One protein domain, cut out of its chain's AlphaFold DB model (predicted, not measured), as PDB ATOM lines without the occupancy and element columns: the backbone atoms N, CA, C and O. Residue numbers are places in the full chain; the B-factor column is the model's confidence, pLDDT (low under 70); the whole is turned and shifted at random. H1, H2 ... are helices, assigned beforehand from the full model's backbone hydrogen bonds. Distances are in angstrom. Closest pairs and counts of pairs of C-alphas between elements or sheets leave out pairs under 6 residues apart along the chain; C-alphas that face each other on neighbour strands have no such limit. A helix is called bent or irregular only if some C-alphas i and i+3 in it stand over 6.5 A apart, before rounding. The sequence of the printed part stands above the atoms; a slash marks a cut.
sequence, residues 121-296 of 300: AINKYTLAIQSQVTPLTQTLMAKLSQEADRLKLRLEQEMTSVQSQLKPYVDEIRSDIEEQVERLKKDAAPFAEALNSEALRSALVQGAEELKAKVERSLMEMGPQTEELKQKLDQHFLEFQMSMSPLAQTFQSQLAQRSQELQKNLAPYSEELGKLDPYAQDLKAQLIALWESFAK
ATOM      1  N   ALA A 121     191.122 275.463 243.356       66.75
ATOM      2  CA  ALA A 121     190.939 275.069 241.964       66.75
ATOM      3  C   ALA A 121     192.129 274.248 241.437       66.75
ATOM      4  O   ALA A 121     191.922 273.232 240.770       66.75
ATOM      5  N   ILE A 122     193.361 274.629 241.790       65.00
ATOM      6  CA  ILE A 122     194.574 273.863 241.464       65.00
ATOM      7  C   ILE A 122     194.541 272.500 242.158       65.00
ATOM      8  O   ILE A 122     194.732 271.481 241.500       65.00
ATOM      9  N   ASN A 123     194.221 272.453 243.454       69.56
ATOM     10  CA  ASN A 123     194.125 271.203 244.203       69.56
ATOM     11  C   ASN A 123     193.072 270.261 243.598       69.56
ATOM     12  O   ASN A 123     193.342 269.079 243.395       69.56
ATOM     13  N   LYS A 124     191.897 270.780 243.220       71.06
ATOM     14  CA  LYS A 124     190.860 270.003 242.518       71.06
ATOM     15  C   LYS A 124     191.354 269.461 241.175       71.06
ATOM     16  O   LYS A 124     191.077 268.308 240.855       71.06
ATOM     17  N   TYR A 125     192.099 270.257 240.409       66.06
ATOM     18  CA  TYR A 125     192.668 269.837 239.125       66.06
ATOM     19  C   TYR A 125     193.727 268.737 239.306       66.06
ATOM     20  O   TYR A 125     193.689 267.716 238.617       66.06
ATOM     21  N   THR A 126     194.625 268.895 240.282       65.44
ATOM     22  CA  THR A 126     195.645 267.898 240.635       65.44
ATOM     23  C   THR A 126     195.014 266.595 241.116       65.44
ATOM     24  O   THR A 126     195.374 265.528 240.621       65.44
ATOM     25  N   LEU A 127     194.029 266.664 242.019       74.88
ATOM     26  CA  LEU A 127     193.297 265.490 242.500       74.88
ATOM     27  C   LEU A 127     192.554 264.785 241.362       74.88
ATOM     28  O   LEU A 127     192.571 263.558 241.292       74.88
ATOM     29  N   ALA A 128     191.949 265.537 240.438       70.38
ATOM     30  CA  ALA A 128     191.277 264.969 239.277       70.38
ATOM     31  C   ALA A 128     192.256 264.189 238.382       70.38
ATOM     32  O   ALA A 128     191.976 263.039 238.042       70.38
ATOM     33  N   ILE A 129     193.430 264.750 238.069       69.75
ATOM     34  CA  ILE A 129     194.474 264.039 237.311       69.75
ATOM     35  C   ILE A 129     194.939 262.792 238.066       69.75
ATOM     36  O   ILE A 129     194.923 261.689 237.513       69.75
ATOM     37  N   GLN A 130     195.314 262.943 239.337       69.38
ATOM     38  CA  GLN A 130     195.836 261.843 240.145       69.38
ATOM     39  C   GLN A 130     194.825 260.693 240.251       69.38
ATOM     40  O   GLN A 130     195.207 259.525 240.126       69.38
ATOM     41  N   SER A 131     193.536 261.016 240.406       77.75
ATOM     42  CA  SER A 131     192.443 260.040 240.492       77.75
ATOM     43  C   SER A 131     192.260 259.204 239.224       77.75
ATOM     44  O   SER A 131     191.702 258.114 239.294       77.75
ATOM     45  N   GLN A 132     192.742 259.681 238.074       74.12
ATOM     46  CA  GLN A 132     192.574 259.011 236.784       74.12
ATOM     47  C   GLN A 132     193.839 258.262 236.351       74.12
ATOM     48  O   GLN A 132     193.735 257.181 235.775       74.12
ATOM     49  N   VAL A 133     195.026 258.792 236.671       73.81
ATOM     50  CA  VAL A 133     196.323 258.186 236.314       73.81
ATOM     51  C   VAL A 133     196.698 257.028 237.246       73.81
ATOM     52  O   VAL A 133     197.154 255.981 236.788       73.81
ATOM     53  N   THR A 134     196.452 257.168 238.551       77.19
ATOM     54  CA  THR A 134     196.756 256.119 239.543       77.19
ATOM     55  C   THR A 134     196.068 254.777 239.236       77.19
ATOM     56  O   THR A 134     196.768 253.765 239.137       77.19
ATOM     57  N   PRO A 135     194.734 254.709 239.027       84.12
ATOM     58  CA  PRO A 135     194.068 253.436 238.737       84.12
ATOM     59  C   PRO A 135     194.468 252.848 237.381       84.12
ATOM     60  O   PRO A 135     194.419 251.629 237.202       84.12
ATOM     61  N   LEU A 136     194.879 253.685 236.426       80.00
ATOM     62  CA  LEU A 136     195.368 253.230 235.130       80.00
ATOM     63  C   LEU A 136     196.695 252.471 235.282       80.00
ATOM     64  O   LEU A 136     196.826 251.350 234.788       80.00
ATOM     65  N   THR A 137     197.639 253.037 236.037       80.69
ATOM     66  CA  THR A 137     198.918 252.383 236.356       80.69
ATOM     67  C   THR A 137     198.698 251.093 237.143       80.69
ATOM     68  O   THR A 137     199.265 250.059 236.803       80.69
ATOM     69  N   GLN A 138     197.800 251.094 238.133       86.25
ATOM     70  CA  GLN A 138     197.452 249.876 238.875       86.25
ATOM     71  C   GLN A 138     196.861 248.786 237.972       86.25
ATOM     72  O   GLN A 138     197.233 247.620 238.087       86.25
ATOM     73  N   THR A 139     195.975 249.157 237.044       88.12
ATOM     74  CA  THR A 139     195.367 248.217 236.087       88.12
ATOM     75  C   THR A 139     196.423 247.586 235.185       88.12
ATOM     76  O   THR A 139     196.386 246.380 234.941       88.12
ATOM     77  N   LEU A 140     197.384 248.380 234.712       86.81
ATOM     78  CA  LEU A 140     198.512 247.891 233.929       86.81
ATOM     79  C   LEU A 140     199.354 246.884 234.726       86.81
ATOM     80  O   LEU A 140     199.606 245.789 234.229       86.81
ATOM     81  N   MET A 141     199.728 247.218 235.966       86.12
ATOM     82  CA  MET A 141     200.522 246.327 236.824       86.12
ATOM     83  C   MET A 141     199.784 245.024 237.143       86.12
ATOM     84  O   MET A 141     200.388 243.949 237.155       86.12
ATOM     85  N   ALA A 142     198.469 245.097 237.349       90.69
ATOM     86  CA  ALA A 142     197.631 243.922 237.549       90.69
ATOM     87  C   ALA A 142     197.609 243.023 236.301       90.69
ATOM     88  O   ALA A 142     197.835 241.820 236.414       90.69
ATOM     89  N   LYS A 143     197.412 243.595 235.103       88.88
ATOM     90  CA  LYS A 143     197.434 242.826 233.845       88.88
ATOM     91  C   LYS A 143     198.797 242.209 233.556       88.88
ATOM     92  O   LYS A 143     198.857 241.065 233.123       88.88
ATOM     93  N   LEU A 144     199.875 242.941 233.822       87.44
ATOM     94  CA  LEU A 144     201.231 242.421 233.689       87.44
ATOM     95  C   LEU A 144     201.452 241.210 234.609       87.44
ATOM     96  O   LEU A 144     201.953 240.183 234.160       87.44
ATOM     97  N   SER A 145     201.009 241.306 235.868       87.00
ATOM     98  CA  SER A 145     201.055 240.185 236.824       87.00
ATOM     99  C   SER A 145     200.266 238.982 236.314       87.00
ATOM    100  O   SER A 145     200.749 237.861 236.355       87.00
ATOM    101  N   GLN A 146     199.068 239.221 235.781       92.00
ATOM    102  CA  GLN A 146     198.198 238.164 235.278       92.00
ATOM    103  C   GLN A 146     198.813 237.412 234.087       92.00
ATOM    104  O   GLN A 146     198.738 236.184 234.026       92.00
ATOM    105  N   GLU A 147     199.408 238.127 233.130       86.69
ATOM    106  CA  GLU A 147     200.087 237.505 231.986       86.69
ATOM    107  C   GLU A 147     201.319 236.703 232.433       86.69
ATOM    108  O   GLU A 147     201.572 235.614 231.913       86.69
ATOM    109  N   ALA A 148     202.035 237.194 233.446       86.69
ATOM    110  CA  ALA A 148     203.153 236.486 234.059       86.69
ATOM    111  C   ALA A 148     202.720 235.214 234.803       86.69
ATOM    112  O   ALA A 148     203.326 234.161 234.612       86.69
ATOM    113  N   ASP A 149     201.640 235.270 235.587       87.75
ATOM    114  CA  ASP A 149     201.076 234.101 236.271       87.75
ATOM    115  C   ASP A 149     200.630 233.036 235.264       87.75
ATOM    116  O   ASP A 149     200.858 231.839 235.452       87.75
ATOM    117  N   ARG A 150     200.040 233.464 234.143       90.25
ATOM    118  CA  ARG A 150     199.662 232.562 233.052       90.25
ATOM    119  C   ARG A 150     200.882 231.921 232.393       90.25
ATOM    120  O   ARG A 150     200.826 230.741 232.047       90.25
ATOM    121  N   LEU A 151     201.959 232.677 232.181       87.75
ATOM    122  CA  LEU A 151     203.222 232.128 231.691       87.75
ATOM    123  C   LEU A 151     203.744 231.076 232.676       87.75
ATOM    124  O   LEU A 151     203.875 229.920 232.289       87.75
ATOM    125  N   LYS A 152     203.915 231.436 233.950       84.62
ATOM    126  CA  LYS A 152     204.365 230.543 235.027       84.62
ATOM    127  C   LYS A 152     203.583 229.228 235.075       84.62
ATOM    128  O   LYS A 152     204.193 228.168 235.010       84.62
ATOM    129  N   LEU A 153     202.250 229.281 235.106       88.31
ATOM    130  CA  LEU A 153     201.408 228.078 235.157       88.31
ATOM    131  C   LEU A 153     201.624 227.149 233.955       88.31
ATOM    132  O   LEU A 153     201.652 225.931 234.114       88.31
ATOM    133  N   ARG A 154     201.787 227.708 232.750       85.31
ATOM    134  CA  ARG A 154     202.068 226.909 231.548       85.31
ATOM    135  C   ARG A 154     203.454 226.283 231.597       85.31
ATOM    136  O   ARG A 154     203.606 225.120 231.245       85.31
ATOM    137  N   LEU A 155     204.442 227.020 232.095       83.19
ATOM    138  CA  LEU A 155     205.798 226.503 232.262       83.19
ATOM    139  C   LEU A 155     205.852 225.361 233.284       83.19
ATOM    140  O   LEU A 155     206.457 224.326 233.012       83.19
ATOM    141  N   GLU A 156     205.145 225.495 234.406       81.50
ATOM    142  CA  GLU A 156     204.997 224.429 235.403       81.50
ATOM    143  C   GLU A 156     204.325 223.175 234.806       81.50
ATOM    144  O   GLU A 156     204.762 222.045 235.053       81.50
ATOM    145  N   GLN A 157     203.286 223.355 233.984       83.94
ATOM    146  CA  GLN A 157     202.601 222.253 233.300       83.94
ATOM    147  C   GLN A 157     203.512 221.525 232.304       83.94
ATOM    148  O   GLN A 157     203.572 220.295 232.326       83.94
ATOM    149  N   GLU A 158     204.261 222.250 231.473       81.56
ATOM    150  CA  GLU A 158     205.166 221.615 230.510       81.56
ATOM    151  C   GLU A 158     206.315 220.871 231.200       81.56
ATOM    152  O   GLU A 158     206.656 219.754 230.811       81.56
ATOM    153  N   MET A 159     206.860 221.417 232.290       76.44
ATOM    154  CA  MET A 159     207.936 220.763 233.046       76.44
ATOM    155  C   MET A 159     207.476 219.495 233.760       76.44
ATOM    156  O   MET A 159     208.177 218.482 233.741       76.44
ATOM    157  N   THR A 160     206.289 219.524 234.367       74.19
ATOM    158  CA  THR A 160     205.720 218.345 235.039       74.19
ATOM    159  C   THR A 160     205.301 217.252 234.055       74.19
ATOM    160  O   THR A 160     205.351 216.075 234.411       74.19
ATOM    161  N   SER A 161     204.935 217.625 232.826       72.19
ATOM    162  CA  SER A 161     204.587 216.704 231.740       72.19
ATOM    163  C   SER A 161     205.811 215.992 231.149       72.19
ATOM    164  O   SER A 161     205.757 214.792 230.882       72.19
ATOM    165  N   VAL A 162     206.933 216.705 230.980       70.31
ATOM    166  CA  VAL A 162     208.133 216.174 230.309       70.31
ATOM    167  C   VAL A 162     209.000 215.308 231.238       70.31
ATOM    168  O   VAL A 162     209.536 214.298 230.782       70.31
ATOM    169  N   GLN A 163     209.135 215.623 232.537       62.38
ATOM    170  CA  GLN A 163     209.960 214.812 233.452       62.38
ATOM    171  C   GLN A 163     209.658 215.039 234.945       62.38
ATOM    172  O   GLN A 163     209.693 216.158 235.449       62.38
ATOM    173  N   SER A 164     209.537 213.955 235.723       63.62
ATOM    174  CA  SER A 164     209.410 214.022 237.193       63.62
ATOM    175  C   SER A 164     210.691 214.463 237.922       63.62
ATOM    176  O   SER A 164     210.631 214.842 239.092       63.62
ATOM    177  N   GLN A 165     211.843 214.430 237.242       63.44
ATOM    178  CA  GLN A 165     213.156 214.786 237.794       63.44
ATOM    179  C   GLN A 165     213.459 216.291 237.730       63.44
ATOM    180  O   GLN A 165     214.392 216.747 238.383       63.44
ATOM    181  N   LEU A 166     212.646 217.078 237.014       68.19
ATOM    182  CA  LEU A 166     212.832 218.527 236.849       68.19
ATOM    183  C   LEU A 166     212.266 219.362 238.003       68.19
ATOM    184  O   LEU A 166     212.379 220.582 238.011       68.19
ATOM    185  N   LYS A 167     211.685 218.706 239.010       68.06
ATOM    186  CA  LYS A 167     211.053 219.345 240.167       68.06
ATOM    187  C   LYS A 167     211.894 220.439 240.858       68.06
ATOM    188  O   LYS A 167     211.305 221.480 241.131       68.06
ATOM    189  N   PRO A 168     213.211 220.278 241.117       71.06
ATOM    190  CA  PRO A 168     214.002 221.353 241.728       71.06
ATOM    191  C   PRO A 168     214.156 222.593 240.829       71.06
ATOM    192  O   PRO A 168     214.260 223.698 241.347       71.06
ATOM    193  N   TYR A 169     214.103 222.436 239.503       73.88
ATOM    194  CA  TYR A 169     214.241 223.536 238.540       73.88
ATOM    195  C   TYR A 169     212.934 224.290 238.291       73.88
ATOM    196  O   TYR A 169     212.951 225.460 237.918       73.88
ATOM    197  N   VAL A 170     211.788 223.646 238.538       77.62
ATOM    198  CA  VAL A 170     210.479 224.316 238.499       77.62
ATOM    199  C   VAL A 170     210.439 225.458 239.513       77.62
ATOM    200  O   VAL A 170     209.980 226.551 239.192       77.62
ATOM    201  N   ASP A 171     210.945 225.221 240.726       82.19
ATOM    202  CA  ASP A 171     210.986 226.244 241.772       82.19
ATOM    203  C   ASP A 171     211.956 227.389 241.421       82.19
ATOM    204  O   ASP A 171     211.639 228.549 241.688       82.19
ATOM    205  N   GLU A 172     213.091 227.084 240.783       82.38
ATOM    206  CA  GLU A 172     214.070 228.078 240.317       82.38
ATOM    207  C   GLU A 172     213.509 228.951 239.189       82.38
ATOM    208  O   GLU A 172     213.478 230.172 239.313       82.38
ATOM    209  N   ILE A 173     212.960 228.343 238.134       82.88
ATOM    210  CA  ILE A 173     212.373 229.080 237.007       82.88
ATOM    211  C   ILE A 173     211.162 229.901 237.460       82.88
ATOM    212  O   ILE A 173     210.973 231.032 237.013       82.88
ATOM    213  N   ARG A 174     210.358 229.377 238.392       82.94
ATOM    214  CA  ARG A 174     209.286 230.150 239.027       82.94
ATOM    215  C   ARG A 174     209.835 231.398 239.713       82.94
ATOM    216  O   ARG A 174     209.297 232.482 239.499       82.94
ATOM    217  N   SER A 175     210.880 231.235 240.521       87.62
ATOM    218  CA  SER A 175     211.531 232.349 241.212       87.62
ATOM    219  C   SER A 175     212.094 233.366 240.217       87.62
ATOM    220  O   SER A 175     211.936 234.568 240.416       87.62
ATOM    221  N   ASP A 176     212.698 232.902 239.121       86.44
ATOM    222  CA  ASP A 176     213.223 233.760 238.059       86.44
ATOM    223  C   ASP A 176     212.132 234.594 237.389       86.44
ATOM    224  O   ASP A 176     212.341 235.782 237.132       86.44
ATOM    225  N   ILE A 177     210.968 233.989 237.135       85.12
ATOM    226  CA  ILE A 177     209.807 234.682 236.572       85.12
ATOM    227  C   ILE A 177     209.285 235.734 237.539       85.12
ATOM    228  O   ILE A 177     209.080 236.877 237.135       85.12
ATOM    229  N   GLU A 178     209.094 235.370 238.804       87.31
ATOM    230  CA  GLU A 178     208.609 236.288 239.836       87.31
ATOM    231  C   GLU A 178     209.548 237.492 239.997       87.31
ATOM    232  O   GLU A 178     209.096 238.637 239.951       87.31
ATOM    233  N   GLU A 179     210.858 237.256 240.089       90.12
ATOM    234  CA  GLU A 179     211.860 238.317 240.218       90.12
ATOM    235  C   GLU A 179     211.864 239.258 239.001       90.12
ATOM    236  O   GLU A 179     211.809 240.482 239.153       90.12
ATOM    237  N   GLN A 180     211.900 238.704 237.786       87.31
ATOM    238  CA  GLN A 180     211.950 239.500 236.556       87.31
ATOM    239  C   GLN A 180     210.661 240.287 236.323       87.31
ATOM    240  O   GLN A 180     210.707 241.399 235.803       87.31
ATOM    241  N   VAL A 181     209.511 239.749 236.724       86.19
ATOM    242  CA  VAL A 181     208.226 240.443 236.607       86.19
ATOM    243  C   VAL A 181     208.131 241.583 237.611       86.19
ATOM    244  O   VAL A 181     207.667 242.663 237.249       86.19
ATOM    245  N   GLU A 182     208.605 241.397 238.843       89.38
ATOM    246  CA  GLU A 182     208.688 242.495 239.811       89.38
ATOM    247  C   GLU A 182     209.653 243.592 239.352       89.38
ATOM    248  O   GLU A 182     209.345 244.783 239.463       89.38
ATOM    249  N   ARG A 183     210.782 243.214 238.744       87.44
ATOM    250  CA  ARG A 183     211.684 244.171 238.098       87.44
ATOM    251  C   ARG A 183     210.989 244.923 236.966       87.44
ATOM    252  O   ARG A 183     211.004 246.149 236.950       87.44
ATOM    253  N   LEU A 184     210.306 244.202 236.081       86.25
ATOM    254  CA  LEU A 184     209.589 244.791 234.957       86.25
ATOM    255  C   LEU A 184     208.493 245.755 235.416       86.25
ATOM    256  O   LEU A 184     208.352 246.829 234.843       86.25
ATOM    257  N   LYS A 185     207.744 245.426 236.474       83.38
ATOM    258  CA  LYS A 185     206.777 246.351 237.082       83.38
ATOM    259  C   LYS A 185     207.453 247.627 237.563       83.38
ATOM    260  O   LYS A 185     206.948 248.717 237.300       83.38
ATOM    261  N   LYS A 186     208.585 247.496 238.256       87.12
ATOM    262  CA  LYS A 186     209.346 248.630 238.782       87.12
ATOM    263  C   LYS A 186     209.880 249.527 237.666       87.12
ATOM    264  O   LYS A 186     209.820 250.744 237.809       87.12
ATOM    265  N   ASP A 187     210.336 248.942 236.565       81.50
ATOM    266  CA  ASP A 187     210.870 249.680 235.417       81.50
ATOM    267  C   ASP A 187     209.749 250.274 234.547       81.50
ATOM    268  O   ASP A 187     209.889 251.371 234.011       81.50
ATOM    269  N   ALA A 188     208.596 249.605 234.452       78.38
ATOM    270  CA  ALA A 188     207.420 250.079 233.725       78.38
ATOM    271  C   ALA A 188     206.641 251.177 234.473       78.38
ATOM    272  O   ALA A 188     206.039 252.043 233.834       78.38
ATOM    273  N   ALA A 189     206.645 251.160 235.810       78.44
ATOM    274  CA  ALA A 189     205.940 252.123 236.656       78.44
ATOM    275  C   ALA A 189     206.258 253.592 236.327       78.44
ATOM    276  O   ALA A 189     205.309 254.329 236.056       78.44
ATOM    277  N   PRO A 190     207.528 254.037 236.250       77.44
ATOM    278  CA  PRO A 190     207.830 255.430 235.935       77.44
ATOM    279  C   PRO A 190     207.359 255.832 234.534       77.44
ATOM    280  O   PRO A 190     206.963 256.976 234.337       77.44
ATOM    281  N   PHE A 191     207.341 254.920 233.555       75.00
ATOM    282  CA  PHE A 191     206.819 255.220 232.217       75.00
ATOM    283  C   PHE A 191     205.292 255.308 232.195       75.00
ATOM    284  O   PHE A 191     204.743 256.147 231.483       75.00
ATOM    285  N   ALA A 192     204.611 254.486 232.995       73.19
ATOM    286  CA  ALA A 192     203.171 254.579 233.192       73.19
ATOM    287  C   ALA A 192     202.786 255.869 233.936       73.19
ATOM    288  O   ALA A 192     201.856 256.552 233.524       73.19
ATOM    289  N   GLU A 193     203.536 256.264 234.965       71.31
ATOM    290  CA  GLU A 193     203.333 257.525 235.693       71.31
ATOM    291  C   GLU A 193     203.642 258.751 234.828       71.31
ATOM    292  O   GLU A 193     202.891 259.726 234.840       71.31
ATOM    293  N   ALA A 194     204.696 258.675 234.012       69.62
ATOM    294  CA  ALA A 194     205.026 259.682 233.009       69.62
ATOM    295  C   ALA A 194     204.106 259.633 231.775       69.62
ATOM    296  O   ALA A 194     204.299 260.417 230.843       69.62
ATOM    297  N   LEU A 195     203.126 258.717 231.747       70.31
ATOM    298  CA  LEU A 195     202.157 258.531 230.662       70.31
ATOM    299  C   LEU A 195     202.804 258.273 229.286       70.31
ATOM    300  O   LEU A 195     202.190 258.486 228.236       70.31
ATOM    301  N   ASN A 196     204.046 257.793 229.268       74.12
ATOM    302  CA  ASN A 196     204.810 257.561 228.055       74.12
ATOM    303  C   ASN A 196     204.528 256.153 227.522       74.12
ATOM    304  O   ASN A 196     205.201 255.187 227.874       74.12
ATOM    305  N   SER A 197     203.515 256.050 226.661       74.06
ATOM    306  CA  SER A 197     203.048 254.765 226.122       74.06
ATOM    307  C   SER A 197     204.102 254.048 225.269       74.06
ATOM    308  O   SER A 197     204.147 252.821 225.281       74.06
ATOM    309  N   GLU A 198     204.965 254.787 224.566       76.81
ATOM    310  CA  GLU A 198     206.004 254.201 223.708       76.81
ATOM    311  C   GLU A 198     207.186 253.683 224.531       76.81
ATOM    312  O   GLU A 198     207.612 252.539 224.363       76.81
ATOM    313  N   ALA A 199     207.664 254.471 225.501       80.00
ATOM    314  CA  ALA A 199     208.687 254.004 226.434       80.00
ATOM    315  C   ALA A 199     208.177 252.827 227.277       80.00
ATOM    316  O   ALA A 199     208.905 251.858 227.475       80.00
ATOM    317  N   LEU A 200     206.907 252.868 227.697       79.56
ATOM    318  CA  LEU A 200     206.261 251.760 228.390       79.56
ATOM    319  C   LEU A 200     206.220 250.500 227.519       79.56
ATOM    320  O   LEU A 200     206.569 249.421 227.986       79.56
ATOM    321  N   ARG A 201     205.815 250.622 226.250       82.62
ATOM    322  CA  ARG A 201     205.805 249.499 225.306       82.62
ATOM    323  C   ARG A 201     207.199 248.902 225.146       82.62
ATOM    324  O   ARG A 201     207.344 247.685 225.213       82.62
ATOM    325  N   SER A 202     208.201 249.752 224.944       84.94
ATOM    326  CA  SER A 202     209.594 249.336 224.813       84.94
ATOM    327  C   SER A 202     210.069 248.590 226.062       84.94
ATOM    328  O   SER A 202     210.575 247.478 225.943       84.94
ATOM    329  N   ALA A 203     209.802 249.128 227.257       83.94
ATOM    330  CA  ALA A 203     210.144 248.491 228.527       83.94
ATOM    331  C   ALA A 203     209.458 247.125 228.697       83.94
ATOM    332  O   ALA A 203     210.119 246.153 229.047       83.94
ATOM    333  N   LEU A 204     208.160 247.019 228.386       83.31
ATOM    334  CA  LEU A 204     207.412 245.757 228.462       83.31
ATOM    335  C   LEU A 204     207.969 244.686 227.512       83.31
ATOM    336  O   LEU A 204     208.106 243.529 227.903       83.31
ATOM    337  N   VAL A 205     208.311 245.062 226.276       85.50
ATOM    338  CA  VAL A 205     208.892 244.134 225.292       85.50
ATOM    339  C   VAL A 205     210.308 243.719 225.694       85.50
ATOM    340  O   VAL A 205     210.626 242.534 225.635       85.50
ATOM    341  N   GLN A 206     211.142 244.663 226.135       86.19
ATOM    342  CA  GLN A 206     212.501 244.373 226.599       86.19
ATOM    343  C   GLN A 206     212.489 243.468 227.833       86.19
ATOM    344  O   GLN A 206     213.196 242.467 227.856       86.19
ATOM    345  N   GLY A 207     211.629 243.744 228.815       85.62
ATOM    346  CA  GLY A 207     211.500 242.904 230.004       85.62
ATOM    347  C   GLY A 207     211.030 241.482 229.692       85.62
ATOM    348  O   GLY A 207     211.496 240.532 230.317       85.62
ATOM    349  N   ALA A 208     210.152 241.310 228.698       84.81
ATOM    350  CA  ALA A 208     209.749 239.984 228.234       84.81
ATOM    351  C   ALA A 208     210.907 239.204 227.590       84.81
ATOM    352  O   ALA A 208     211.052 238.009 227.848       84.81
ATOM    353  N   GLU A 209     211.750 239.874 226.803       87.44
ATOM    354  CA  GLU A 209     212.964 239.281 226.225       87.44
ATOM    355  C   GLU A 209     214.004 238.930 227.297       87.44
ATOM    356  O   GLU A 209     214.579 237.842 227.276       87.44
ATOM    357  N   GLU A 210     214.211 239.798 228.287       88.12
ATOM    358  CA  GLU A 210     215.106 239.509 229.410       88.12
ATOM    359  C   GLU A 210     214.619 238.317 230.238       88.12
ATOM    360  O   GLU A 210     215.418 237.459 230.621       88.12
ATOM    361  N   LEU A 211     213.310 238.242 230.496       87.25
ATOM    362  CA  LEU A 211     212.701 237.104 231.174       87.25
ATOM    363  C   LEU A 211     212.930 235.809 230.387       87.25
ATOM    364  O   LEU A 211     213.364 234.814 230.968       87.25
ATOM    365  N   LYS A 212     212.695 235.833 229.069       85.25
ATOM    366  CA  LYS A 212     212.960 234.697 228.182       85.25
ATOM    367  C   LYS A 212     214.417 234.248 228.287       85.25
ATOM    368  O   LYS A 212     214.682 233.080 228.560       85.25
ATOM    369  N   ALA A 213     215.357 235.178 228.137       88.81
ATOM    370  CA  ALA A 213     216.785 234.883 228.196       88.81
ATOM    371  C   ALA A 213     217.222 234.324 229.560       88.81
ATOM    372  O   ALA A 213     218.135 233.497 229.624       88.81
ATOM    373  N   LYS A 214     216.594 234.766 230.661       86.12
ATOM    374  CA  LYS A 214     216.862 234.227 232.001       86.12
ATOM    375  C   LYS A 214     216.390 232.779 232.110       86.12
ATOM    376  O   LYS A 214     217.201 231.920 232.433       86.12
ATOM    377  N   VAL A 215     215.141 232.500 231.733       83.56
ATOM    378  CA  VAL A 215     214.574 231.143 231.790       83.56
ATOM    379  C   VAL A 215     215.306 230.174 230.856       83.56
ATOM    380  O   VAL A 215     215.576 229.038 231.237       83.56
ATOM    381  N   GLU A 216     215.691 230.608 229.653       84.25
ATOM    382  CA  GLU A 216     216.489 229.779 228.743       84.25
ATOM    383  C   GLU A 216     217.851 229.401 229.326       84.25
ATOM    384  O   GLU A 216     218.315 228.281 229.109       84.25
ATOM    385  N   ARG A 217     218.494 230.309 230.068       85.25
ATOM    386  CA  ARG A 217     219.771 230.023 230.727       85.25
ATOM    387  C   ARG A 217     219.599 228.941 231.790       85.25
ATOM    388  O   ARG A 217     220.345 227.966 231.755       85.25
ATOM    389  N   SER A 218     218.580 229.062 232.641       80.69
ATOM    390  CA  SER A 218     218.263 228.065 233.674       80.69
ATOM    391  C   SER A 218     217.967 226.689 233.046       80.69
ATOM    392  O   SER A 218     218.404 225.657 233.545       80.69
ATOM    393  N   LEU A 219     217.328 226.657 231.868       78.50
ATOM    394  CA  LEU A 219     217.102 225.424 231.100       78.50
ATOM    395  C   LEU A 219     218.362 224.839 230.444       78.50
ATOM    396  O   LEU A 219     218.450 223.620 230.286       78.50
ATOM    397  N   MET A 220     219.325 225.666 230.025       79.62
ATOM    398  CA  MET A 220     220.595 225.184 229.461       79.62
ATOM    399  C   MET A 220     221.463 224.500 230.522       79.62
ATOM    400  O   MET A 220     222.145 223.520 230.218       79.62
ATOM    401  N   GLU A 221     221.407 224.969 231.769       79.31
ATOM    402  CA  GLU A 221     222.122 224.363 232.901       79.31
ATOM    403  C   GLU A 221     221.596 222.961 233.257       79.31
ATOM    404  O   GLU A 221     222.316 222.149 233.839       79.31
ATOM    405  N   MET A 222     220.378 222.628 232.822       72.50
ATOM    406  CA  MET A 222     219.746 221.316 233.000       72.50
ATOM    407  C   MET A 222     220.210 220.249 231.983       72.50
ATOM    408  O   MET A 222     219.874 219.071 232.122       72.50
ATOM    409  N   GLY A 223     221.007 220.622 230.974       73.38
ATOM    410  CA  GLY A 223     221.598 219.694 230.005       73.38
ATOM    411  C   GLY A 223     220.713 219.358 228.789       73.38
ATOM    412  O   GLY A 223     219.598 219.847 228.654       73.38
ATOM    413  N   PRO A 224     221.192 218.505 227.863       71.25
ATOM    414  CA  PRO A 224     220.623 218.351 226.514       71.25
ATOM    415  C   PRO A 224     219.256 217.648 226.448       71.25
ATOM    416  O   PRO A 224     218.678 217.531 225.372       71.25
ATOM    417  N   GLN A 225     218.725 217.154 227.572       67.44
ATOM    418  CA  GLN A 225     217.418 216.482 227.621       67.44
ATOM    419  C   GLN A 225     216.233 217.461 227.613       67.44
ATOM    420  O   GLN A 225     215.082 217.034 227.613       67.44
ATOM    421  N   THR A 226     216.500 218.766 227.593       74.50
ATOM    422  CA  THR A 226     215.497 219.827 227.742       74.50
ATOM    423  C   THR A 226     215.114 220.477 226.417       74.50
ATOM    424  O   THR A 226     214.358 221.440 226.412       74.50
ATOM    425  N   GLU A 227     215.577 219.940 225.286       76.88
ATOM    426  CA  GLU A 227     215.329 220.515 223.957       76.88
ATOM    427  C   GLU A 227     213.832 220.542 223.596       76.88
ATOM    428  O   GLU A 227     213.324 221.546 223.097       76.88
ATOM    429  N   GLU A 228     213.089 219.474 223.912       76.62
ATOM    430  CA  GLU A 228     211.630 219.439 223.719       76.62
ATOM    431  C   GLU A 228     210.924 220.469 224.614       76.62
ATOM    432  O   GLU A 228     210.017 221.177 224.177       76.62
ATOM    433  N   LEU A 229     211.379 220.586 225.864       79.31
ATOM    434  CA  LEU A 229     210.865 221.554 226.824       79.31
ATOM    435  C   LEU A 229     211.135 222.988 226.332       79.31
ATOM    436  O   LEU A 229     210.219 223.809 226.310       79.31
ATOM    437  N   LYS A 230     212.344 223.266 225.834       79.94
ATOM    438  CA  LYS A 230     212.740 224.554 225.257       79.94
ATOM    439  C   LYS A 230     211.821 224.980 224.114       79.94
ATOM    440  O   LYS A 230     211.324 226.101 224.138       79.94
ATOM    441  N   GLN A 231     211.529 224.090 223.164       83.19
ATOM    442  CA  GLN A 231     210.647 224.419 222.035       83.19
ATOM    443  C   GLN A 231     209.237 224.831 222.483       83.19
ATOM    444  O   GLN A 231     208.644 225.752 221.917       83.19
ATOM    445  N   LYS A 232     208.690 224.176 223.511       81.62
ATOM    446  CA  LYS A 232     207.372 224.532 224.057       81.62
ATOM    447  C   LYS A 232     207.406 225.830 224.863       81.62
ATOM    448  O   LYS A 232     206.503 226.657 224.743       81.62
ATOM    449  N   LEU A 233     208.472 226.048 225.635       82.69
ATOM    450  CA  LEU A 233     208.720 227.313 226.327       82.69
ATOM    451  C   LEU A 233     208.818 228.488 225.359       82.69
ATOM    452  O   LEU A 233     208.204 229.522 225.609       82.69
ATOM    453  N   ASP A 234     209.525 228.314 224.245       84.12
ATOM    454  CA  ASP A 234     209.643 229.324 223.195       84.12
ATOM    455  C   ASP A 234     208.269 229.773 222.685       84.12
ATOM    456  O   ASP A 234     208.021 230.970 222.528       84.12
ATOM    457  N   GLN A 235     207.337 228.833 222.496       87.62
ATOM    458  CA  GLN A 235     205.967 229.151 222.102       87.62
ATOM    459  C   GLN A 235     205.228 229.962 223.178       87.62
ATOM    460  O   GLN A 235     204.585 230.965 222.864       87.62
ATOM    461  N   HIS A 236     205.336 229.577 224.452       85.69
ATOM    462  CA  HIS A 236     204.699 230.316 225.547       85.69
ATOM    463  C   HIS A 236     205.292 231.713 225.754       85.69
ATOM    464  O   HIS A 236     204.556 232.648 226.076       85.69
ATOM    465  N   PHE A 237     206.596 231.870 225.526       86.00
ATOM    466  CA  PHE A 237     207.269 233.162 225.562       86.00
ATOM    467  C   PHE A 237     206.882 234.057 224.392       86.00
ATOM    468  O   PHE A 237     206.661 235.247 224.602       86.00
ATOM    469  N   LEU A 238     206.723 233.500 223.190       87.31
ATOM    470  CA  LEU A 238     206.179 234.241 222.051       87.31
ATOM    471  C   LEU A 238     204.770 234.754 222.353       87.31
ATOM    472  O   LEU A 238     204.474 235.916 222.100       87.31
ATOM    473  N   GLU A 239     203.904 233.929 222.947       86.75
ATOM    474  CA  GLU A 239     202.570 234.376 223.360       86.75
ATOM    475  C   GLU A 239     202.621 235.486 224.417       86.75
ATOM    476  O   GLU A 239     201.874 236.459 224.313       86.75
ATOM    477  N   PHE A 240     203.505 235.363 225.411       86.56
ATOM    478  CA  PHE A 240     203.704 236.380 226.445       86.56
ATOM    479  C   PHE A 240     204.231 237.696 225.854       86.56
ATOM    480  O   PHE A 240     203.685 238.766 226.109       86.56
ATOM    481  N   GLN A 241     205.239 237.640 224.986       84.75
ATOM    482  CA  GLN A 241     205.751 238.818 224.289       84.75
ATOM    483  C   GLN A 241     204.665 239.479 223.430       84.75
ATOM    484  O   GLN A 241     204.503 240.703 223.442       84.75
ATOM    485  N   MET A 242     203.886 238.672 222.706       85.62
ATOM    486  CA  MET A 242     202.777 239.155 221.890       85.62
ATOM    487  C   MET A 242     201.658 239.775 222.735       85.62
ATOM    488  O   MET A 242     200.952 240.644 222.221       85.62
ATOM    489  N   SER A 243     201.511 239.401 224.013       86.00
ATOM    490  CA  SER A 243     200.561 240.037 224.934       86.00
ATOM    491  C   SER A 243     201.085 241.346 225.542       86.00
ATOM    492  O   SER A 243     200.286 242.238 225.824       86.00
ATOM    493  N   MET A 244     202.402 241.570 225.624       83.31
ATOM    494  CA  MET A 244     202.972 242.827 226.149       83.31
ATOM    495  C   MET A 244     202.646 244.067 225.298       83.31
ATOM    496  O   MET A 244     202.360 245.146 225.819       83.31
ATOM    497  N   SER A 245     202.650 243.927 223.972       80.00
ATOM    498  CA  SER A 245     202.330 245.020 223.041       80.00
ATOM    499  C   SER A 245     200.896 245.573 223.201       80.00
ATOM    500  O   SER A 245     200.733 246.790 223.366       80.00
ATOM    501  N   PRO A 246     199.832 244.739 223.217       85.25
ATOM    502  CA  PRO A 246     198.471 245.215 223.448       85.25
ATOM    503  C   PRO A 246     198.228 245.720 224.876       85.25
ATOM    504  O   PRO A 246     197.296 246.501 225.074       85.25
ATOM    505  N   LEU A 247     199.050 245.352 225.869       82.94
ATOM    506  CA  LEU A 247     198.995 245.959 227.207       82.94
ATOM    507  C   LEU A 247     199.284 247.467 227.137       82.94
ATOM    508  O   LEU A 247     198.494 248.263 227.650       82.94
ATOM    509  N   ALA A 248     200.342 247.871 226.425       80.94
ATOM    510  CA  ALA A 248     200.670 249.284 226.216       80.94
ATOM    511  C   ALA A 248     199.602 250.022 225.387       80.94
ATOM    512  O   ALA A 248     199.239 251.155 225.698       80.94
ATOM    513  N   GLN A 249     199.029 249.371 224.370       82.19
ATOM    514  CA  GLN A 249     197.946 249.954 223.559       82.19
ATOM    515  C   GLN A 249     196.651 250.121 224.371       82.19
ATOM    516  O   GLN A 249     195.948 251.130 224.263       82.19
ATOM    517  N   THR A 250     196.342 249.154 225.240       85.00
ATOM    518  CA  THR A 250     195.211 249.248 226.173       85.00
ATOM    519  C   THR A 250     195.424 250.405 227.143       85.00
ATOM    520  O   THR A 250     194.513 251.203 227.340       85.00
ATOM    521  N   PHE A 251     196.630 250.547 227.695       82.81
ATOM    522  CA  PHE A 251     196.986 251.692 228.530       82.81
ATOM    523  C   PHE A 251     196.785 253.018 227.783       82.81
ATOM    524  O   PHE A 251     196.098 253.901 228.284       82.81
ATOM    525  N   GLN A 252     197.296 253.134 226.554       78.31
ATOM    526  CA  GLN A 252     197.173 254.341 225.734       78.31
ATOM    527  C   GLN A 252     195.709 254.707 225.438       78.31
ATOM    528  O   GLN A 252     195.311 255.869 225.541       78.31
ATOM    529  N   SER A 253     194.886 253.724 225.069       84.56
ATOM    530  CA  SER A 253     193.460 253.937 224.789       84.56
ATOM    531  C   SER A 253     192.668 254.324 226.039       84.56
ATOM    532  O   SER A 253     191.872 255.264 225.990       84.56
ATOM    533  N   GLN A 254     192.921 253.662 227.171       81.56
ATOM    534  CA  GLN A 254     192.305 254.005 228.451       81.56
ATOM    535  C   GLN A 254     192.746 255.389 228.925       81.56
ATOM    536  O   GLN A 254     191.905 256.164 229.374       81.56
ATOM    537  N   LEU A 255     194.025 255.738 228.757       78.94
ATOM    538  CA  LEU A 255     194.526 257.081 229.017       78.94
ATOM    539  C   LEU A 255     193.758 258.108 228.187       78.94
ATOM    540  O   LEU A 255     193.178 259.025 228.751       78.94
ATOM    541  N   ALA A 256     193.669 257.918 226.868       78.94
ATOM    542  CA  ALA A 256     192.956 258.835 225.982       78.94
ATOM    543  C   ALA A 256     191.474 258.997 226.366       78.94
ATOM    544  O   ALA A 256     190.939 260.106 226.310       78.94
ATOM    545  N   GLN A 257     190.812 257.914 226.781       81.69
ATOM    546  CA  GLN A 257     189.431 257.965 227.255       81.69
ATOM    547  C   GLN A 257     189.311 258.762 228.562       81.69
ATOM    548  O   GLN A 257     188.528 259.711 228.632       81.69
ATOM    549  N   ARG A 258     190.107 258.416 229.584       76.00
ATOM    550  CA  ARG A 258     190.117 259.131 230.871       76.00
ATOM    551  C   ARG A 258     190.508 260.588 230.692       76.00
ATOM    552  O   ARG A 258     190.022 261.448 231.424       76.00
ATOM    553  N   SER A 259     191.319 260.873 229.679       71.94
ATOM    554  CA  SER A 259     191.681 262.221 229.312       71.94
ATOM    555  C   SER A 259     190.496 263.035 228.785       71.94
ATOM    556  O   SER A 259     190.271 264.178 229.183       71.94
ATOM    557  N   GLN A 260     189.678 262.449 227.916       73.62
ATOM    558  CA  GLN A 260     188.460 263.111 227.446       73.62
ATOM    559  C   GLN A 260     187.435 263.300 228.570       73.62
ATOM    560  O   GLN A 260     186.779 264.339 228.639       73.62
ATOM    561  N   GLU A 261     187.308 262.323 229.469       77.62
ATOM    562  CA  GLU A 261     186.453 262.437 230.656       77.62
ATOM    563  C   GLU A 261     186.935 263.553 231.589       77.62
ATOM    564  O   GLU A 261     186.130 264.379 232.019       77.62
ATOM    565  N   LEU A 262     188.245 263.639 231.838       74.38
ATOM    566  CA  LEU A 262     188.841 264.729 232.607       74.38
ATOM    567  C   LEU A 262     188.560 266.080 231.974       74.38
ATOM    568  O   LEU A 262     188.121 266.983 232.673       74.38
ATOM    569  N   GLN A 263     188.743 266.222 230.663       68.00
ATOM    570  CA  GLN A 263     188.464 267.478 229.973       68.00
ATOM    571  C   GLN A 263     187.001 267.916 230.146       68.00
ATOM    572  O   GLN A 263     186.740 269.091 230.401       68.00
ATOM    573  N   LYS A 264     186.046 266.981 230.061       77.00
ATOM    574  CA  LYS A 264     184.617 267.264 230.280       77.00
ATOM    575  C   LYS A 264     184.318 267.640 231.730       77.00
ATOM    576  O   LYS A 264     183.608 268.613 231.968       77.00
ATOM    577  N   ASN A 265     184.882 266.907 232.685       72.12
ATOM    578  CA  ASN A 265     184.676 267.146 234.115       72.12
ATOM    579  C   ASN A 265     185.377 268.425 234.599       72.12
ATOM    580  O   ASN A 265     184.926 269.054 235.552       72.12
ATOM    581  N   LEU A 266     186.469 268.817 233.936       69.19
ATOM    582  CA  LEU A 266     187.268 269.997 234.255       69.19
ATOM    583  C   LEU A 266     186.824 271.259 233.510       69.19
ATOM    584  O   LEU A 266     187.227 272.352 233.901       69.19
ATOM    585  N   ALA A 267     185.961 271.141 232.496       71.06
ATOM    586  CA  ALA A 267     185.381 272.275 231.780       71.06
ATOM    587  C   ALA A 267     184.779 273.358 232.707       71.06
ATOM    588  O   ALA A 267     185.202 274.510 232.574       71.06
ATOM    589  N   PRO A 268     183.899 273.039 233.683       69.00
ATOM    590  CA  PRO A 268     183.340 274.052 234.588       69.00
ATOM    591  C   PRO A 268     184.404 274.724 235.471       69.00
ATOM    592  O   PRO A 268     184.391 275.940 235.647       69.00
ATOM    593  N   TYR A 269     185.398 273.970 235.950       63.97
ATOM    594  CA  TYR A 269     186.498 274.524 236.751       63.97
ATOM    595  C   TYR A 269     187.458 275.380 235.921       63.97
ATOM    596  O   TYR A 269     188.058 276.324 236.424       63.97
ATOM    597  N   SER A 270     187.598 275.084 234.628       60.97
ATOM    598  CA  SER A 270     188.410 275.881 233.708       60.97
ATOM    599  C   SER A 270     187.827 277.282 233.486       60.97
ATOM    600  O   SER A 270     188.572 278.219 233.182       60.97
ATOM    601  N   GLU A 271     186.511 277.422 233.636       65.25
ATOM    602  CA  GLU A 271     185.780 278.682 233.537       65.25
ATOM    603  C   GLU A 271     185.879 279.476 234.849       65.25
ATOM    604  O   GLU A 271     186.042 280.694 234.813       65.25
ATOM    605  N   GLU A 272     185.898 278.796 236.002       63.50
ATOM    606  CA  GLU A 272     186.212 279.394 237.312       63.50
ATOM    607  C   GLU A 272     187.673 279.867 237.405       63.50
ATOM    608  O   GLU A 272     187.921 281.004 237.797       63.50
ATOM    609  N   LEU A 273     188.637 279.060 236.945       60.16
ATOM    610  CA  LEU A 273     190.053 279.445 236.836       60.16
ATOM    611  C   LEU A 273     190.268 280.625 235.883       60.16
ATOM    612  O   LEU A 273     191.159 281.440 236.097       60.16
ATOM    613  N   GLY A 274     189.443 280.742 234.837       59.91
ATOM    614  CA  GLY A 274     189.493 281.865 233.899       59.91
ATOM    615  C   GLY A 274     189.069 283.205 234.510       59.91
ATOM    616  O   GLY A 274     189.417 284.245 233.954       59.91
ATOM    617  N   LYS A 275     188.345 283.179 235.638       61.94
ATOM    618  CA  LYS A 275     187.899 284.363 236.393       61.94
ATOM    619  C   LYS A 275     188.906 284.808 237.460       61.94
ATOM    620  O   LYS A 275     188.685 285.840 238.095       61.94
ATOM    621  N   LEU A 276     189.969 284.036 237.679       58.38
ATOM    622  CA  LEU A 276     191.031 284.321 238.642       58.38
ATOM    623  C   LEU A 276     192.218 285.006 237.934       58.38
ATOM    624  O   LEU A 276     192.310 284.969 236.708       58.38
ATOM    625  N   ASP A 277     193.066 285.689 238.712       59.47
ATOM    626  CA  ASP A 277     194.187 286.549 238.284       59.47
ATOM    627  C   ASP A 277     195.023 286.000 237.098       59.47
ATOM    628  O   ASP A 277     195.066 284.787 236.873       59.47
ATOM    629  N   PRO A 278     195.798 286.846 236.379       59.94
ATOM    630  CA  PRO A 278     196.618 286.445 235.226       59.94
ATOM    631  C   PRO A 278     197.523 285.224 235.470       59.94
ATOM    632  O   PRO A 278     197.850 284.496 234.537       59.94
ATOM    633  N   TYR A 279     197.901 284.976 236.726       50.16
ATOM    634  CA  TYR A 279     198.732 283.848 237.151       50.16
ATOM    635  C   TYR A 279     198.019 282.483 237.055       50.16
ATOM    636  O   TYR A 279     198.641 281.477 236.716       50.16
ATOM    637  N   ALA A 280     196.701 282.434 237.288       58.97
ATOM    638  CA  ALA A 280     195.901 281.214 237.137       58.97
ATOM    639  C   ALA A 280     195.717 280.831 235.658       58.97
ATOM    640  O   ALA A 280     195.603 279.649 235.325       58.97
ATOM    641  N   GLN A 281     195.737 281.820 234.758       57.47
ATOM    642  CA  GLN A 281     195.697 281.577 233.317       57.47
ATOM    643  C   GLN A 281     196.989 280.958 232.788       57.47
ATOM    644  O   GLN A 281     196.908 280.065 231.949       57.47
ATOM    645  N   ASP A 282     198.149 281.377 233.295       60.31
ATOM    646  CA  ASP A 282     199.435 280.784 232.917       60.31
ATOM    647  C   ASP A 282     199.515 279.311 233.354       60.31
ATOM    648  O   ASP A 282     199.805 278.433 232.546       60.31
ATOM    649  N   LEU A 283     199.105 279.005 234.588       59.44
ATOM    650  CA  LEU A 283     198.997 277.630 235.095       59.44
ATOM    651  C   LEU A 283     198.004 276.776 234.294       59.44
ATOM    652  O   LEU A 283     198.304 275.635 233.941       59.44
ATOM    653  N   LYS A 284     196.832 277.331 233.959       59.38
ATOM    654  CA  LYS A 284     195.849 276.675 233.086       59.38
ATOM    655  C   LYS A 284     196.440 276.396 231.703       59.38
ATOM    656  O   LYS A 284     196.261 275.297 231.185       59.38
ATOM    657  N   ALA A 285     197.133 277.366 231.113       62.81
ATOM    658  CA  ALA A 285     197.777 277.219 229.815       62.81
ATOM    659  C   ALA A 285     198.876 276.151 229.859       62.81
ATOM    660  O   ALA A 285     198.933 275.321 228.960       62.81
ATOM    661  N   GLN A 286     199.678 276.106 230.927       59.72
ATOM    662  CA  GLN A 286     200.691 275.072 231.124       59.72
ATOM    663  C   GLN A 286     200.070 273.677 231.285       59.72
ATOM    664  O   GLN A 286     200.535 272.747 230.639       59.72
ATOM    665  N   LEU A 287     198.989 273.517 232.058       59.53
ATOM    666  CA  LEU A 287     198.284 272.233 232.219       59.53
ATOM    667  C   LEU A 287     197.623 271.759 230.917       59.53
ATOM    668  O   LEU A 287     197.709 270.578 230.581       59.53
ATOM    669  N   ILE A 288     197.008 272.676 230.162       62.09
ATOM    670  CA  ILE A 288     196.447 272.383 228.836       62.09
ATOM    671  C   ILE A 288     197.561 272.023 227.855       62.09
ATOM    672  O   ILE A 288     197.430 271.030 227.154       62.09
ATOM    673  N   ALA A 289     198.667 272.767 227.826       63.81
ATOM    674  CA  ALA A 289     199.799 272.477 226.953       63.81
ATOM    675  C   ALA A 289     200.444 271.125 227.289       63.81
ATOM    676  O   ALA A 289     200.756 270.356 226.381       63.81
ATOM    677  N   LEU A 290     200.576 270.796 228.580       61.03
ATOM    678  CA  LEU A 290     201.022 269.486 229.050       61.03
ATOM    679  C   LEU A 290     200.079 268.408 228.497       61.03
ATOM    680  O   LEU A 290     200.513 267.482 227.817       61.03
ATOM    681  N   TRP A 291     198.772 268.589 228.679       58.97
ATOM    682  CA  TRP A 291     197.742 267.669 228.206       58.97
ATOM    683  C   TRP A 291     197.680 267.491 226.692       58.97
ATOM    684  O   TRP A 291     197.558 266.371 226.199       58.97
ATOM    685  N   GLU A 292     197.776 268.582 225.944       58.25
ATOM    686  CA  GLU A 292     197.811 268.565 224.489       58.25
ATOM    687  C   GLU A 292     199.093 267.907 223.992       58.25
ATOM    688  O   GLU A 292     199.024 267.109 223.062       58.25
ATOM    689  N   SER A 293     200.241 268.149 224.637       58.84
ATOM    690  CA  SER A 293     201.485 267.439 224.323       58.84
ATOM    691  C   SER A 293     201.337 265.926 224.528       58.84
ATOM    692  O   SER A 293     201.764 265.148 223.674       58.84
ATOM    693  N   PHE A 294     200.613 265.501 225.571       57.03
ATOM    694  CA  PHE A 294     200.293 264.092 225.804       57.03
ATOM    695  C   PHE A 294     199.318 263.529 224.765       57.03
ATOM    696  O   PHE A 294     199.550 262.452 224.219       57.03
ATOM    697  N   ALA A 295     198.242 264.251 224.438       53.72
ATOM    698  CA  ALA A 295     197.249 263.812 223.457       53.72
ATOM    699  C   ALA A 295     197.811 263.760 222.023       53.72
ATOM    700  O   ALA A 295     197.332 262.978 221.196       53.72
ATOM    701  N   LYS A 296     198.818 264.591 221.728       49.97
ATOM    702  CA  LYS A 296     199.486 264.700 220.425       49.97
ATOM    703  C   LYS A 296     200.571 263.643 220.211       49.97
ATOM    704  O   LYS A 296     200.925 263.391 219.064       49.97
TER     705      LYS A 296
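Overview. This is residues 121 to 296 of the 300 residues of the protein "apolipoprotein A-IV-like" of Carassius auratus (UniProt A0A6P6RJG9). What shape does the model show? It is a long, thin rod in which H1 and H4 run side by side in opposite ways over most of the length, while the hairpin of H2 and H3 packs beside them along one part and completes a four-helix bundle. At the other end H5 folds back from H4. What is it made of? The 176 printed residues hold five named helices, H1 to H5 in chain order, and no named strand: the class is all helix. How large is it? It is loose, with a radius of gyration of the C-alphas of 22.0 A and spans of 74 by 22 by 20 A.

Arrangement. How do the first helices stand? H1, residues 121 to 162, touches H2, residues 164 to 193, opposite ways at a shallow tilt of 17 degrees; their closest C-alphas, Thr 137 and Ala 192, are 5.7 A apart. H2 touches H3, residues 197 to 221, opposite ways at 17 degrees, a shallow tilt, with C-alphas Phe 191 and Leu 200 closest at 5.2 A. What does H4 touch? H4, residues 224 to 273, is the hub, touching three helices: H3 with closest C-alphas Arg 201 and Ala 248 at 5.2 A, H1 with Gln 132 and Arg 258 at 6.4 A, and, with residues 256 to 273 alone, H5, residues 278 to 296, with Leu 273 and Ala 280 at 6.1 A. H1 to H4 form an up and down bundle, each running against the one before; H1 and H3 are apart. Are the backbones unbroken? Each O i to N i+4 pair is within hydrogen-bond range in H3 and H5, against 36 of 38 in H1, 20 of 26 in H2 and 40 of 46 in H4.

Along the chain. Where does H1 begin? C-alpha 121 is at (190.939, 275.069, 241.964), and H1 measures 62.5 A. Which helices are irregular? H2, 44.0 A long, has C-alphas 165 and 168 7.7 A apart and a kink of 29 degrees near residue 171; H4, 69.1 A long, has C-alphas 225 and 228 7.6 A apart and a kink of 49 degrees near residue 267. Where does H5 end? C-alpha 296 is at (199.486, 264.700, 220.425).

Size, cuts and confidence. How far does it reach? The C-alphas farthest apart, Gln 225 and Asp 277, are 74.6 A apart. Is it continuous? The printed part has no cut, and its four links are tight. Where is confidence low? The mean pLDDT of the printed part is 76.7, and 45 residues are under 70, among them residues 163 to 167 and 268 to 296.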